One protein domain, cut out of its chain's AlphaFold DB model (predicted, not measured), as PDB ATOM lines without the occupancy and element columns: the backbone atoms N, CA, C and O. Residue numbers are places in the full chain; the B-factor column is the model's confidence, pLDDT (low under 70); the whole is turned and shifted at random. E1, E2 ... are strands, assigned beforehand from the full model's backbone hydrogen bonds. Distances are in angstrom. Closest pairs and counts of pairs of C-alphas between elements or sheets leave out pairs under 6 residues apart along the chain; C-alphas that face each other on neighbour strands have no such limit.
ATOM      1  N   VAL A 380      34.929  -1.332  27.599       92.88
ATOM      2  CA  VAL A 380      34.364  -0.945  26.309       92.88
ATOM      3  C   VAL A 380      35.486  -0.772  25.299       92.88
ATOM      4  O   VAL A 380      36.496  -0.122  25.575       92.88
ATOM      5  N   GLU A 381      35.299  -1.334  24.114       90.94
ATOM      6  CA  GLU A 381      36.238  -1.221  23.009       90.94
ATOM      7  C   GLU A 381      35.585  -0.569  21.798       90.94
ATOM      8  O   GLU A 381      34.492  -0.948  21.377       90.94
ATOM      9  N   PHE A 382      36.314   0.373  21.202       90.88
ATOM     10  CA  PHE A 382      35.964   0.997  19.933       90.88
ATOM     11  C   PHE A 382      36.828   0.403  18.818       90.88
ATOM     12  O   PHE A 382      38.056   0.307  18.949       90.88
ATOM     13  N   PHE A 383      36.197  -0.006  17.718       88.12
ATOM     14  CA  PHE A 383      36.888  -0.593  16.569       88.12
ATOM     15  C   PHE A 383      36.159  -0.301  15.251       88.12
ATOM     16  O   PHE A 383      34.972   0.013  15.233       88.12
ATOM     17  N   GLY A 384      36.876  -0.379  14.128       83.19
ATOM     18  CA  GLY A 384      36.372   0.129  12.849       83.19
ATOM     19  C   GLY A 384      36.240   1.658  12.847       83.19
ATOM     20  O   GLY A 384      36.986   2.338  13.550       83.19
ATOM     21  N   GLY A 385      35.285   2.179  12.071       82.88
ATOM     22  CA  GLY A 385      35.108   3.616  11.840       82.88
ATOM     23  C   GLY A 385      36.139   4.148  10.843       82.88
ATOM     24  O   GLY A 385      37.321   4.267  11.158       82.88
ATOM     25  N   ALA A 386      35.707   4.432   9.614       79.88
ATOM     26  CA  ALA A 386      36.605   4.874   8.552       79.88
ATOM     27  C   ALA A 386      37.386   6.141   8.954       79.88
ATOM     28  O   ALA A 386      36.834   7.058   9.559       79.88
ATOM     29  N   GLY A 387      38.682   6.169   8.631       77.94
ATOM     30  CA  GLY A 387      39.561   7.329   8.818       77.94
ATOM     31  C   GLY A 387      40.019   7.627  10.252       77.94
ATOM     32  O   GLY A 387      40.952   8.415  10.406       77.94
ATOM     33  N   GLY A 388      39.423   7.008  11.280       83.81
ATOM     34  CA  GLY A 388      39.647   7.394  12.676       83.81
ATOM     35  C   GLY A 388      40.255   6.325  13.581       83.81
ATOM     36  O   GLY A 388      40.171   5.126  13.322       83.81
ATOM     37  N   GLU A 389      40.868   6.774  14.679       87.56
ATOM     38  CA  GLU A 389      41.455   5.910  15.708       87.56
ATOM     39  C   GLU A 389      41.493   6.573  17.100       87.56
ATOM     40  O   GLU A 389      41.318   7.782  17.258       87.56
ATOM     41  N   GLY A 390      41.765   5.765  18.131       85.06
ATOM     42  CA  GLY A 390      42.131   6.258  19.464       85.06
ATOM     43  C   GLY A 390      40.979   6.537  20.434       85.06
ATOM     44  O   GLY A 390      41.245   7.040  21.528       85.06
ATOM     45  N   ALA A 391      39.733   6.207  20.080       92.69
ATOM     46  CA  ALA A 391      38.612   6.303  21.012       92.69
ATOM     47  C   ALA A 391      38.732   5.281  22.165       92.69
ATOM     48  O   ALA A 391      39.073   4.116  21.949       92.69
ATOM     49  N   ALA A 392      38.448   5.721  23.391       92.75
ATOM     50  CA  ALA A 392      38.432   4.904  24.600       92.75
ATOM     51  C   ALA A 392      37.416   5.449  25.615       92.75
ATOM     52  O   ALA A 392      37.169   6.654  25.696       92.75
ATOM     53  N   GLY A 393      36.866   4.567  26.445       92.50
ATOM     54  CA  GLY A 393      35.854   4.929  27.433       92.50
ATOM     55  C   GLY A 393      35.834   3.994  28.632       92.50
ATOM     56  O   GLY A 393      36.557   3.000  28.669       92.50
ATOM     57  N   LYS A 394      35.001   4.336  29.612       92.69
ATOM     58  CA  LYS A 394      34.684   3.505  30.775       92.69
ATOM     59  C   LYS A 394      33.207   3.146  30.749       92.69
ATOM     60  O   LYS A 394      32.372   3.989  30.435       92.69
ATOM     61  N   VAL A 395      32.894   1.897  31.071       93.44
ATOM     62  CA  VAL A 395      31.511   1.422  31.148       93.44
ATOM     63  C   VAL A 395      30.833   2.033  32.371       93.44
ATOM     64  O   VAL A 395      31.396   2.030  33.463       93.44
ATOM     65  N   ILE A 396      29.616   2.536  32.181       93.19
ATOM     66  CA  ILE A 396      28.733   2.975  33.259       93.19
ATOM     67  C   ILE A 396      27.745   1.844  33.538       93.19
ATOM     68  O   ILE A 396      27.007   1.415  32.644       93.19
ATOM     69  N   LEU A 397      27.737   1.370  34.780       92.75
ATOM     70  CA  LEU A 397      26.912   0.253  35.224       92.75
ATOM     71  C   LEU A 397      25.662   0.721  35.960       92.75
ATOM     72  O   LEU A 397      25.644   1.748  36.634       92.75
ATOM     73  N   GLY A 398      24.612  -0.082  35.860       89.94
ATOM     74  CA  GLY A 398      23.424   0.044  36.687       89.94
ATOM     75  C   GLY A 398      22.624  -1.242  36.698       89.94
ATOM     76  O   GLY A 398      23.109  -2.287  36.264       89.94
ATOM     77  N   LYS A 399      21.396  -1.190  37.224       88.69
ATOM     78  CA  LYS A 399      20.549  -2.380  37.405       88.69
ATOM     79  C   LYS A 399      21.309  -3.518  38.110       88.69
ATOM     80  O   LYS A 399      21.339  -4.654  37.641       88.69
ATOM     81  N   PHE A 400      21.959  -3.173  39.219       86.00
ATOM     82  CA  PHE A 400      22.753  -4.102  40.016       86.00
ATOM     83  C   PHE A 400      21.877  -5.223  40.588       86.00
ATOM     84  O   PHE A 400      20.798  -4.972  41.133       86.00
ATOM     85  N   ILE A 401      22.356  -6.458  40.471       80.69
ATOM     86  CA  ILE A 401      21.745  -7.674  41.000       80.69
ATOM     87  C   ILE A 401      22.775  -8.352  41.893       80.69
ATOM     88  O   ILE A 401      23.837  -8.765  41.433       80.69
ATOM     89  N   ASN A 402      22.426  -8.506  43.163       72.44
ATOM     90  CA  ASN A 402      23.218  -9.251  44.129       72.44
ATOM     91  C   ASN A 402      22.721 -10.700  44.146       72.44
ATOM     92  O   ASN A 402      21.582 -10.949  44.548       72.44
ATOM     93  N   LYS A 403      23.554 -11.647  43.709       61.09
ATOM     94  CA  LYS A 403      23.317 -13.077  43.911       61.09
ATOM     95  C   LYS A 403      23.955 -13.492  45.231       61.09
ATOM     96  O   LYS A 403      25.133 -13.235  45.476       61.09
ATOM     97  N   LEU A 404      23.151 -14.095  46.100       52.34
ATOM     98  CA  LEU A 404      23.650 -14.746  47.304       52.34
ATOM     99  C   LEU A 404      24.155 -16.125  46.891       52.34
ATOM    100  O   LEU A 404      23.385 -16.911  46.346       52.34
ATOM    101  N   ASP A 405      25.428 -16.407  47.145       48.12
ATOM    102  CA  ASP A 405      25.940 -17.770  47.058       48.12
ATOM    103  C   ASP A 405      25.321 -18.578  48.210       48.12
ATOM    104  O   ASP A 405      25.694 -18.441  49.376       48.12
ATOM    105  N   THR A 406      24.279 -19.354  47.904       44.91
ATOM    106  CA  THR A 406      23.554 -20.154  48.900       44.91
ATOM    107  C   THR A 406      24.309 -21.410  49.325       44.91
ATOM    108  O   THR A 406      23.933 -22.028  50.321       44.91
ATOM    109  N   GLU A 407      25.353 -21.806  48.591       44.56
ATOM    110  CA  GLU A 407      26.103 -23.038  48.854       44.56
ATOM    111  C   GLU A 407      27.383 -22.785  49.652       44.56
ATOM    112  O   GLU A 407      27.889 -23.685  50.325       44.56
ATOM    113  N   ASN A 408      27.857 -21.539  49.676       42.22
ATOM    114  CA  ASN A 408      29.021 -21.147  50.443       42.22
ATOM    115  C   ASN A 408      28.662 -20.021  51.424       42.22
ATOM    116  O   ASN A 408      28.636 -18.847  51.080       42.22
ATOM    117  N   ILE A 409      28.450 -20.368  52.701       42.66
ATOM    118  CA  ILE A 409      28.206 -19.402  53.799       42.66
ATOM    119  C   ILE A 409      29.392 -18.412  53.964       42.66
ATOM    120  O   ILE A 409      29.257 -17.377  54.618       42.66
ATOM    121  N   PHE A 410      30.541 -18.708  53.339       39.72
ATOM    122  CA  PHE A 410      31.721 -17.843  53.234       39.72
ATOM    123  C   PHE A 410      32.011 -17.344  51.799       39.72
ATOM    124  O   PHE A 410      33.011 -16.656  51.595       39.72
ATOM    125  N   GLY A 411      31.175 -17.685  50.813       42.19
ATOM    126  CA  GLY A 411      31.256 -17.194  49.438       42.19
ATOM    127  C   GLY A 411      30.757 -15.757  49.356       42.19
ATOM    128  O   GLY A 411      29.741 -15.398  49.952       42.19
ATOM    129  N   GLY A 412      31.512 -14.898  48.672       47.53
ATOM    130  CA  GLY A 412      31.127 -13.503  48.474       47.53
ATOM    131  C   GLY A 412      29.787 -13.382  47.741       47.53
ATOM    132  O   GLY A 412      29.405 -14.249  46.961       47.53
ATOM    133  N   VAL A 413      29.074 -12.281  47.977       52.12
ATOM    134  CA  VAL A 413      27.920 -11.898  47.156       52.12
ATOM    135  C   VAL A 413      28.424 -11.649  45.731       52.12
ATOM    136  O   VAL A 413      29.176 -10.698  45.522       52.12
ATOM    137  N   GLN A 414      28.024 -12.476  44.762       66.44
ATOM    138  CA  GLN A 414      28.312 -12.211  43.351       66.44
ATOM    139  C   GLN A 414      27.395 -11.083  42.879       66.44
ATOM    140  O   GLN A 414      26.182 -11.261  42.726       66.44
ATOM    141  N   GLN A 415      27.962  -9.896  42.686       77.06
ATOM    142  CA  GLN A 415      27.228  -8.752  42.166       77.06
ATOM    143  C   GLN A 415      27.405  -8.672  40.653       77.06
ATOM    144  O   GLN A 415      28.521  -8.636  40.140       77.06
ATOM    145  N   THR A 416      26.282  -8.611  39.942       86.56
ATOM    146  CA  THR A 416      26.247  -8.392  38.493       86.56
ATOM    147  C   THR A 416      25.476  -7.122  38.164       86.56
ATOM    148  O   THR A 416      24.680  -6.644  38.970       86.56
ATOM    149  N   ALA A 417      25.694  -6.564  36.980       90.19
ATOM    150  CA  ALA A 417      25.048  -5.343  36.524       90.19
ATOM    151  C   ALA A 417      24.699  -5.404  35.030       90.19
ATOM    152  O   ALA A 417      24.999  -6.364  34.315       90.19
ATOM    153  N   SER A 418      24.015  -4.360  34.573       92.94
ATOM    154  CA  SER A 418      23.754  -4.065  33.163       92.94
ATOM    155  C   SER A 418      24.510  -2.799  32.757       92.94
ATOM    156  O   SER A 418      24.835  -1.958  33.598       92.94
ATOM    157  N   ILE A 419      24.775  -2.651  31.464       94.00
ATOM    158  CA  ILE A 419      25.478  -1.500  30.900       94.00
ATOM    159  C   ILE A 419      24.463  -0.408  30.591       94.00
ATOM    160  O   ILE A 419      23.564  -0.611  29.783       94.00
ATOM    161  N   LEU A 420      24.600   0.754  31.225       94.62
ATOM    162  CA  LEU A 420      23.682   1.885  31.034       94.62
ATOM    163  C   LEU A 420      24.317   3.046  30.267       94.62
ATOM    164  O   LEU A 420      23.609   3.923  29.781       94.62
ATOM    165  N   GLY A 421      25.637   3.060  30.111       94.56
ATOM    166  CA  GLY A 421      26.307   4.112  29.360       94.56
ATOM    167  C   GLY A 421      27.797   3.880  29.200       94.56
ATOM    168  O   GLY A 421      28.346   2.865  29.633       94.56
ATOM    169  N   VAL A 422      28.445   4.857  28.574       95.38
ATOM    170  CA  VAL A 422      29.897   4.913  28.440       95.38
ATOM    171  C   VAL A 422      30.358   6.337  28.692       95.38
ATOM    172  O   VAL A 422      29.950   7.257  27.987       95.38
ATOM    173  N   GLU A 423      31.259   6.503  29.651       93.81
ATOM    174  CA  GLU A 423      32.012   7.739  29.823       93.81
ATOM    175  C   GLU A 423      33.168   7.752  28.814       93.81
ATOM    176  O   GLU A 423      34.070   6.911  28.871       93.81
ATOM    177  N   ILE A 424      33.158   8.693  27.869       94.69
ATOM    178  CA  ILE A 424      34.246   8.842  26.898       94.69
ATOM    179  C   ILE A 424      35.462   9.455  27.599       94.69
ATOM    180  O   ILE A 424      35.437  10.606  28.022       94.69
ATOM    181  N   THR A 425      36.552   8.693  27.691       93.44
ATOM    182  CA  THR A 425      37.804   9.149  28.328       93.44
ATOM    183  C   THR A 425      38.811   9.668  27.314       93.44
ATOM    184  O   THR A 425      39.601  10.563  27.610       93.44
ATOM    185  N   LYS A 426      38.791   9.106  26.102       95.31
ATOM    186  CA  LYS A 426      39.531   9.598  24.945       95.31
ATOM    187  C   LYS A 426      38.574   9.581  23.762       95.31
ATOM    188  O   LYS A 426      38.122   8.504  23.389       95.31
ATOM    189  N   PRO A 427      38.266  10.730  23.156       93.25
ATOM    190  CA  PRO A 427      37.284  10.776  22.079       93.25
ATOM    191  C   PRO A 427      37.867  10.296  20.734       93.25
ATOM    192  O   PRO A 427      37.131  10.055  19.780       93.25
ATOM    193  N   GLY A 428      39.188  10.090  20.661       94.12
ATOM    194  CA  GLY A 428      39.886   9.725  19.429       94.12
ATOM    195  C   GLY A 428      39.888  10.867  18.415       94.12
ATOM    196  O   GLY A 428      39.617  12.013  18.770       94.12
ATOM    197  N   GLN A 429      40.242  10.571  17.167       92.19
ATOM    198  CA  GLN A 429      40.306  11.567  16.095       92.19
ATOM    199  C   GLN A 429      40.190  10.928  14.708       92.19
ATOM    200  O   GLN A 429      40.574   9.773  14.526       92.19
ATOM    201  N   GLY A 430      39.734  11.709  13.724       89.00
ATOM    202  CA  GLY A 430      39.753  11.353  12.299       89.00
ATOM    203  C   GLY A 430      38.570  10.515  11.802       89.00
ATOM    204  O   GLY A 430      38.540  10.166  10.626       89.00
ATOM    205  N   TYR A 431      37.592  10.201  12.653       88.81
ATOM    206  CA  TYR A 431      36.454   9.362  12.280       88.81
ATOM    207  C   TYR A 431      35.559  10.051  11.243       88.81
ATOM    208  O   TYR A 431      34.923  11.062  11.530       88.81
ATOM    209  N   THR A 432      35.454   9.476  10.046       87.94
ATOM    210  CA  THR A 432      34.448   9.861   9.040       87.94
ATOM    211  C   THR A 432      33.177   9.024   9.161       87.94
ATOM    212  O   THR A 432      32.103   9.454   8.748       87.94
ATOM    213  N   GLU A 433      33.290   7.841   9.765       88.62
ATOM    214  CA  GLU A 433      32.180   6.962  10.127       88.62
ATOM    215  C   GLU A 433      32.302   6.561  11.597       88.62
ATOM    216  O   GLU A 433      33.410   6.419  12.121       88.62
ATOM    217  N   ALA A 434      31.162   6.370  12.266       90.75
ATOM    218  CA  ALA A 434      31.152   5.990  13.672       90.75
ATOM    219  C   ALA A 434      31.801   4.605  13.875       90.75
ATOM    220  O   ALA A 434      31.477   3.669  13.138       90.75
ATOM    221  N   PRO A 435      32.691   4.443  14.870       92.31
ATOM    222  CA  PRO A 435      33.233   3.135  15.202       92.31
ATOM    223  C   PRO A 435      32.157   2.219  15.802       92.31
ATOM    224  O   PRO A 435      31.175   2.665  16.400       92.31
ATOM    225  N   PHE A 436      32.372   0.915  15.679       91.06
ATOM    226  CA  PHE A 436      31.618  -0.095  16.413       91.06
ATOM    227  C   PHE A 436      32.034  -0.096  17.886       91.06
ATOM    228  O   PHE A 436      33.172   0.245  18.219       91.06
ATOM    229  N   VAL A 437      31.106  -0.502  18.755       92.56
ATOM    230  CA  VAL A 437      31.299  -0.589  20.206       92.56
ATOM    231  C   VAL A 437      31.109  -2.039  20.640       92.56
ATOM    232  O   VAL A 437      30.065  -2.624  20.353       92.56
ATOM    233  N   SER A 438      32.100  -2.603  21.331       90.50
ATOM    234  CA  SER A 438      32.012  -3.912  21.996       90.50
ATOM    235  C   SER A 438      32.130  -3.733  23.502       90.50
ATOM    236  O   SER A 438      32.917  -2.906  23.966       90.50
ATOM    237  N   PHE A 439      31.383  -4.532  24.258       90.94
ATOM    238  CA  PHE A 439      31.475  -4.595  25.712       90.94
ATOM    239  C   PHE A 439      32.022  -5.955  26.127       90.94
ATOM    240  O   PHE A 439      31.430  -6.977  25.793       90.94
ATOM    241  N   ASN A 440      33.136  -5.959  26.857       85.00
ATOM    242  CA  ASN A 440      33.854  -7.177  27.226       85.00
ATOM    243  C   ASN A 440      34.065  -7.230  28.741       85.00
ATOM    244  O   ASN A 440      34.410  -6.217  29.344       85.00
ATOM    245  N   ASP A 441      33.962  -8.403  29.350       81.94
ATOM    246  CA  ASP A 441      34.367  -8.648  30.736       81.94
ATOM    247  C   ASP A 441      35.386  -9.795  30.794       81.94
ATOM    248  O   ASP A 441      35.470 -10.603  29.872       81.94
ATOM    249  N   SER A 442      36.201  -9.851  31.849       74.19
ATOM    250  CA  SER A 442      37.301 -10.825  31.935       74.19
ATOM    251  C   SER A 442      36.841 -12.268  32.148       74.19
ATOM    252  O   SER A 442      37.641 -13.179  31.960       74.19
ATOM    253  N   CYS A 443      35.593 -12.471  32.574       72.62
ATOM    254  CA  CYS A 443      35.024 -13.783  32.892       72.62
ATOM    255  C   CYS A 443      34.043 -14.282  31.822       72.62
ATOM    256  O   CYS A 443      33.610 -15.433  31.844       72.62
ATOM    257  N   ASN A 444      33.764 -13.443  30.823       74.94
ATOM    258  CA  ASN A 444      32.844 -13.703  29.728       74.94
ATOM    259  C   ASN A 444      31.435 -14.065  30.231       74.94
ATOM    260  O   ASN A 444      30.789 -14.954  29.666       74.94
ATOM    261  N   ASP A 445      30.990 -13.411  31.305       76.19
ATOM    262  CA  ASP A 445      29.693 -13.652  31.949       76.19
ATOM    263  C   ASP A 445      28.609 -12.693  31.451       76.19
ATOM    264  O   ASP A 445      27.432 -13.057  31.384       76.19
ATOM    265  N   GLY A 446      29.001 -11.475  31.065       81.50
ATOM    266  CA  GLY A 446      28.081 -10.468  30.562       81.50
ATOM    267  C   GLY A 446      27.573 -10.797  29.162       81.50
ATOM    268  O   GLY A 446      28.304 -11.309  28.314       81.50
ATOM    269  N   TYR A 447      26.313 -10.481  28.881       84.69
ATOM    270  CA  TYR A 447      25.713 -10.730  27.572       84.69
ATOM    271  C   TYR A 447      24.644  -9.703  27.211       84.69
ATOM    272  O   TYR A 447      24.033  -9.062  28.063       84.69
ATOM    273  N   GLY A 448      24.382  -9.579  25.913       83.31
ATOM    274  CA  GLY A 448      23.250  -8.856  25.349       83.31
ATOM    275  C   GLY A 448      23.378  -7.337  25.351       83.31
ATOM    276  O   GLY A 448      22.388  -6.678  25.023       83.31
ATOM    277  N   ALA A 449      24.528  -6.765  25.719       90.12
ATOM    278  CA  ALA A 449      24.738  -5.326  25.618       90.12
ATOM    279  C   ALA A 449      25.227  -4.943  24.220       90.12
ATOM    280  O   ALA A 449      26.208  -5.489  23.721       90.12
ATOM    281  N   TYR A 450      24.567  -3.963  23.615       90.31
ATOM    282  CA  TYR A 450      24.948  -3.402  22.323       90.31
ATOM    283  C   TYR A 450      25.019  -1.884  22.442       90.31
ATOM    284  O   TYR A 450      24.128  -1.259  23.018       90.31
ATOM    285  N   GLY A 451      26.071  -1.280  21.893       91.69
ATOM    286  CA  GLY A 451      26.287   0.166  21.900       91.69
ATOM    287  C   GLY A 451      26.457   0.716  20.488       91.69
ATOM    288  O   GLY A 451      26.913   0.013  19.587       91.69
ATOM    289  N   ARG A 452      26.106   1.987  20.288       92.81
ATOM    290  CA  ARG A 452      26.370   2.724  19.049       92.81
ATOM    291  C   ARG A 452      27.146   3.991  19.379       92.81
ATOM    292  O   ARG A 452      26.666   4.824  20.142       92.81
ATOM    293  N   ALA A 453      28.342   4.131  18.813       94.50
ATOM    294  CA  ALA A 453      29.117   5.353  18.959       94.50
ATOM    295  C   ALA A 453      28.472   6.496  18.168       94.50
ATOM    296  O   ALA A 453      27.907   6.289  17.091       94.50
ATOM    297  N   ILE A 454      28.595   7.703  18.700       93.50
ATOM    298  CA  ILE A 454      28.200   8.945  18.046       93.50
ATOM    299  C   ILE A 454      29.470   9.735  17.795       93.50
ATOM    300  O   ILE A 454      30.308   9.865  18.688       93.50
ATOM    301  N   ILE A 455      29.613  10.232  16.570       93.56
ATOM    302  CA  ILE A 455      30.736  11.071  16.169       93.56
ATOM    303  C   ILE A 455      30.251  12.471  15.827       93.56
ATOM    304  O   ILE A 455      29.138  12.655  15.332       93.56
ATOM    305  N   ASP A 456      31.105  13.454  16.063       92.44
ATOM    306  CA  ASP A 456      30.875  14.809  15.590       92.44
ATOM    307  C   ASP A 456      31.154  14.899  14.085       92.44
ATOM    308  O   ASP A 456      32.291  14.772  13.629       92.44
ATOM    309  N   GLN A 457      30.100  15.116  13.303       89.19
ATOM    310  CA  GLN A 457      30.182  15.242  11.847       89.19
ATOM    311  C   GLN A 457      30.190  16.698  11.371       89.19
ATOM    312  O   GLN A 457      30.263  16.949  10.166       89.19
ATOM    313  N   ASN A 458      30.129  17.674  12.281       89.25
ATOM    314  CA  ASN A 458      30.161  19.076  11.904       89.25
ATOM    315  C   ASN A 458      31.598  19.491  11.571       89.25
ATOM    316  O   ASN A 458      32.418  19.681  12.460       89.25
ATOM    317  N   ILE A 459      31.883  19.694  10.284       88.56
ATOM    318  CA  ILE A 459      33.211  20.079   9.774       88.56
ATOM    319  C   ILE A 459      33.735  21.378  10.416       88.56
ATOM    320  O   ILE A 459      34.943  21.586  10.498       88.56
ATOM    321  N   SER A 460      32.842  22.254  10.884       91.50
ATOM    322  CA  SER A 460      33.220  23.513  11.541       91.50
ATOM    323  C   SER A 460      33.485  23.363  13.043       91.50
ATOM    324  O   SER A 460      33.915  24.319  13.685       91.50
ATOM    325  N   SER A 461      33.201  22.196  13.621       91.62
ATOM    326  CA  SER A 461      33.384  21.933  15.042       91.62
ATOM    327  C   SER A 461      34.850  21.623  15.372       91.62
ATOM    328  O   SER A 461      35.499  20.874  14.636       91.62
ATOM    329  N   PRO A 462      35.393  22.121  16.501       91.62
ATOM    330  CA  PRO A 462      36.739  21.756  16.949       91.62
ATOM    331  C   PRO A 462      36.880  20.264  17.282       91.62
ATOM    332  O   PRO A 462      38.001  19.763  17.358       91.62
ATOM    333  N   THR A 463      35.765  19.558  17.480       92.12
ATOM    334  CA  THR A 463      35.721  18.120  17.766       92.12
ATOM    335  C   THR A 463      35.329  17.282  16.549       92.12
ATOM    336  O   THR A 463      35.030  16.104  16.708       92.12
ATOM    337  N   TYR A 464      35.366  17.845  15.332       92.44
ATOM    338  CA  TYR A 464      35.061  17.114  14.099       92.44
ATOM    339  C   TYR A 464      35.838  15.792  14.001       92.44
ATOM    340  O   TYR A 464      37.061  15.742  14.164       92.44
ATOM    341  N   GLY A 465      35.111  14.713  13.721       89.69
ATOM    342  CA  GLY A 465      35.652  13.364  13.611       89.69
ATOM    343  C   GLY A 465      36.092  12.750  14.940       89.69
ATOM    344  O   GLY A 465      36.936  11.852  14.945       89.69
ATOM    345  N   GLN A 466      35.558  13.227  16.065       96.00
ATOM    346  CA  GLN A 466      35.759  12.635  17.386       96.00
ATOM    347  C   GLN A 466      34.487  11.935  17.880       96.00
ATOM    348  O   GLN A 466      33.377  12.351  17.549       96.00
ATOM    349  N   VAL A 467      34.642  10.883  18.689       95.44
ATOM    350  CA  VAL A 467      33.529  10.223  19.384       95.44
ATOM    351  C   VAL A 467      33.049  11.121  20.522       95.44
ATOM    352  O   VAL A 467      33.810  11.429  21.437       95.44
ATOM    353  N   THR A 468      31.780  11.512  20.481       92.88
ATOM    354  CA  THR A 468      31.154  12.403  21.470       92.88
ATOM    355  C   THR A 468      30.309  11.656  22.496       92.88
ATOM    356  O   THR A 468      30.029  12.194  23.562       92.88
ATOM    357  N   GLY A 469      29.936  10.405  22.220       93.50
ATOM    358  CA  GLY A 469      29.207   9.570  23.166       93.50
ATOM    359  C   GLY A 469      28.866   8.192  22.612       93.50
ATOM    360  O   GLY A 469      29.197   7.857  21.473       93.50
ATOM    361  N   VAL A 470      28.191   7.386  23.431       95.19
ATOM    362  CA  VAL A 470      27.650   6.077  23.043       95.19
ATOM    363  C   VAL A 470      26.203   5.989  23.499       95.19
ATOM    364  O   VAL A 470      25.917   6.175  24.681       95.19
ATOM    365  N   THR A 471      25.296   5.654  22.583       93.12
ATOM    366  CA  THR A 471      23.943   5.235  22.955       93.12
ATOM    367  C   THR A 471      23.935   3.738  23.218       93.12
ATOM    368  O   THR A 471      24.424   2.936  22.419       93.12
ATOM    369  N   VAL A 472      23.365   3.343  24.356       93.44
ATOM    370  CA  VAL A 472      23.144   1.932  24.674       93.44
ATOM    371  C   VAL A 472      21.889   1.470  23.937       93.44
ATOM    372  O   VAL A 472      20.779   1.948  24.172       93.44
ATOM    373  N   VAL A 473      22.081   0.560  22.985       89.12
ATOM    374  CA  VAL A 473      21.018  -0.034  22.172       89.12
ATOM    375  C   VAL A 473      20.215  -1.023  23.011       89.12
ATOM    376  O   VAL A 473      18.983  -0.974  22.999       89.12
ATOM    377  N   THR A 474      20.928  -1.866  23.754       90.06
ATOM    378  CA  THR A 474      20.416  -2.811  24.750       90.06
ATOM    379  C   THR A 474      21.379  -2.845  25.933       90.06
ATOM    380  O   THR A 474      22.594  -2.810  25.748       90.06
ATOM    381  N   GLU A 475      20.839  -2.922  27.148       91.31
ATOM    382  CA  GLU A 475      21.629  -2.827  28.388       91.31
ATOM    383  C   GLU A 475      22.455  -4.091  28.676       91.31
ATOM    384  O   GLU A 475      23.422  -4.059  29.437       91.31
ATOM    385  N   GLY A 476      22.051  -5.223  28.096       89.94
ATOM    386  CA  GLY A 476      22.559  -6.531  28.487       89.94
ATOM    387  C   GLY A 476      22.282  -6.871  29.953       89.94
ATOM    388  O   GLY A 476      21.470  -6.228  30.619       89.94
ATOM    389  N   ALA A 477      22.925  -7.927  30.440       88.38
ATOM    390  CA  ALA A 477      22.878  -8.371  31.828       88.38
ATOM    391  C   ALA A 477      24.086  -9.263  32.152       88.38
ATOM    392  O   ALA A 477      24.765  -9.749  31.249       88.38
ATOM    393  N   GLY A 478      24.318  -9.517  33.442       83.00
ATOM    394  CA  GLY A 478      25.307 -10.499  33.898       83.00
ATOM    395  C   GLY A 478      26.749  -9.996  33.939       83.00
ATOM    396  O   GLY A 478      27.647 -10.795  34.166       83.00
ATOM    397  N   TYR A 479      26.989  -8.696  33.748       86.31
ATOM    398  CA  TYR A 479      28.342  -8.144  33.800       86.31
ATOM    399  C   TYR A 479      28.860  -8.111  35.245       86.31
ATOM    400  O   TYR A 479      28.133  -7.599  36.101       86.31
ATOM    401  N   PRO A 480      30.080  -8.600  35.532       85.06
ATOM    402  CA  PRO A 480      30.667  -8.550  36.870       85.06
ATOM    403  C   PRO A 480      30.728  -7.126  37.432       85.06
ATOM    404  O   PRO A 480      31.101  -6.186  36.732       85.06
ATOM    405  N   ALA A 481      30.340  -6.958  38.696       84.88
ATOM    406  CA  ALA A 481      30.204  -5.647  39.326       84.88
ATOM    407  C   ALA A 481      30.623  -5.628  40.808       84.88
ATOM    408  O   ALA A 481      30.305  -4.690  41.518       84.88
TER     409      ALA A 481
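AT A GLANCE: This is residues 380 to 481 of the 574 residues of an uncharacterized protein of Candidatus Marinimicrobia bacterium (UniProt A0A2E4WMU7). A long hairpin of two bent strands, E2 and E3, packs on a strongly twisted four-stranded sheet, E1, E4, E5 and E6, in a narrow two-layered sandwich. Residues 406 to 411, at the tip of that hairpin, stick out at one end of the long axis, and the loop around Ser 460, between E5 and E6, makes the other end. The printed part has 102 residues with six named strands, E1 to E6 along the chain, and no named helix; the class is all strand. The larger sheet has the order E1, E4, E5, E6, with E1 and E4 antiparallel and E5 and E6 antiparallel, while E4 and E5 meet only at a point. The whole is loose, with a radius of gyration of the C-alphas of 16.6 A, and spans 60 by 19 by 19 A.

HOW THE PARTS SIT: E1, residues 380 to 383, is an edge strand and the antiparallel neighbour of E4, residues 436 to 440, with N 381 and O 438 2.9 A apart. E2, residues 389 to 403, and E3, residues 414 to 429, form an antiparallel hairpin at 165 degrees between directions; N 396 and O 421 are 2.9 A apart, and N 403 and O 414 2.8 A. E2 bends by 63 degrees at residue 399 and E3 by 63 degrees at residue 418. E4 meets E5, residues 447 to 455, only at a point, where C-alphas 437 and 451 face each other at 5.3 A. E5 and E6, residues 467 to 477, form an antiparallel hairpin at 166 degrees, with N 452 and O 471 2.9 A apart; E6 bends by 64 degrees at residue 474. The two sheets make a sandwich, two sheets face to face, their facing parts 7.8 A centre to centre and the strands of the one at 19 degrees to those of the other. Across it, the closest C-alphas of E3 and E6 are those of Ser 418 and Ala 477, 4.6 A apart, and those of E1 and E2 are Phe 382 and Ala 391, 6.0 A. E2 and E5 are apart.

IN THESE COORDINATES: E1 begins at C-alpha 380, (34.364, -0.945, 26.309). E2 measures 38.5 A from first to last C-alpha, and E3, which begins at C-alpha 414, (28.312, -12.211, 43.351), measures 38.1 A. E5 measures 25.1 A and E6 24.8 A; E6 ends at C-alpha 477, (22.878, -8.371, 31.828). Residues 479 to 480 pair antiparallel with residues 416 to 417 of E3.

THE WHOLE: The C-alphas farthest apart, those of Ile 409 and Ser 460, are 60.4 A from each other. The printed part has no cut. The link from E5 to E6, 11 residues, is long, and that from E1 to E2 is tight. The mean pLDDT of the printed part is 84.3, and residues 403 to 414 are under 70.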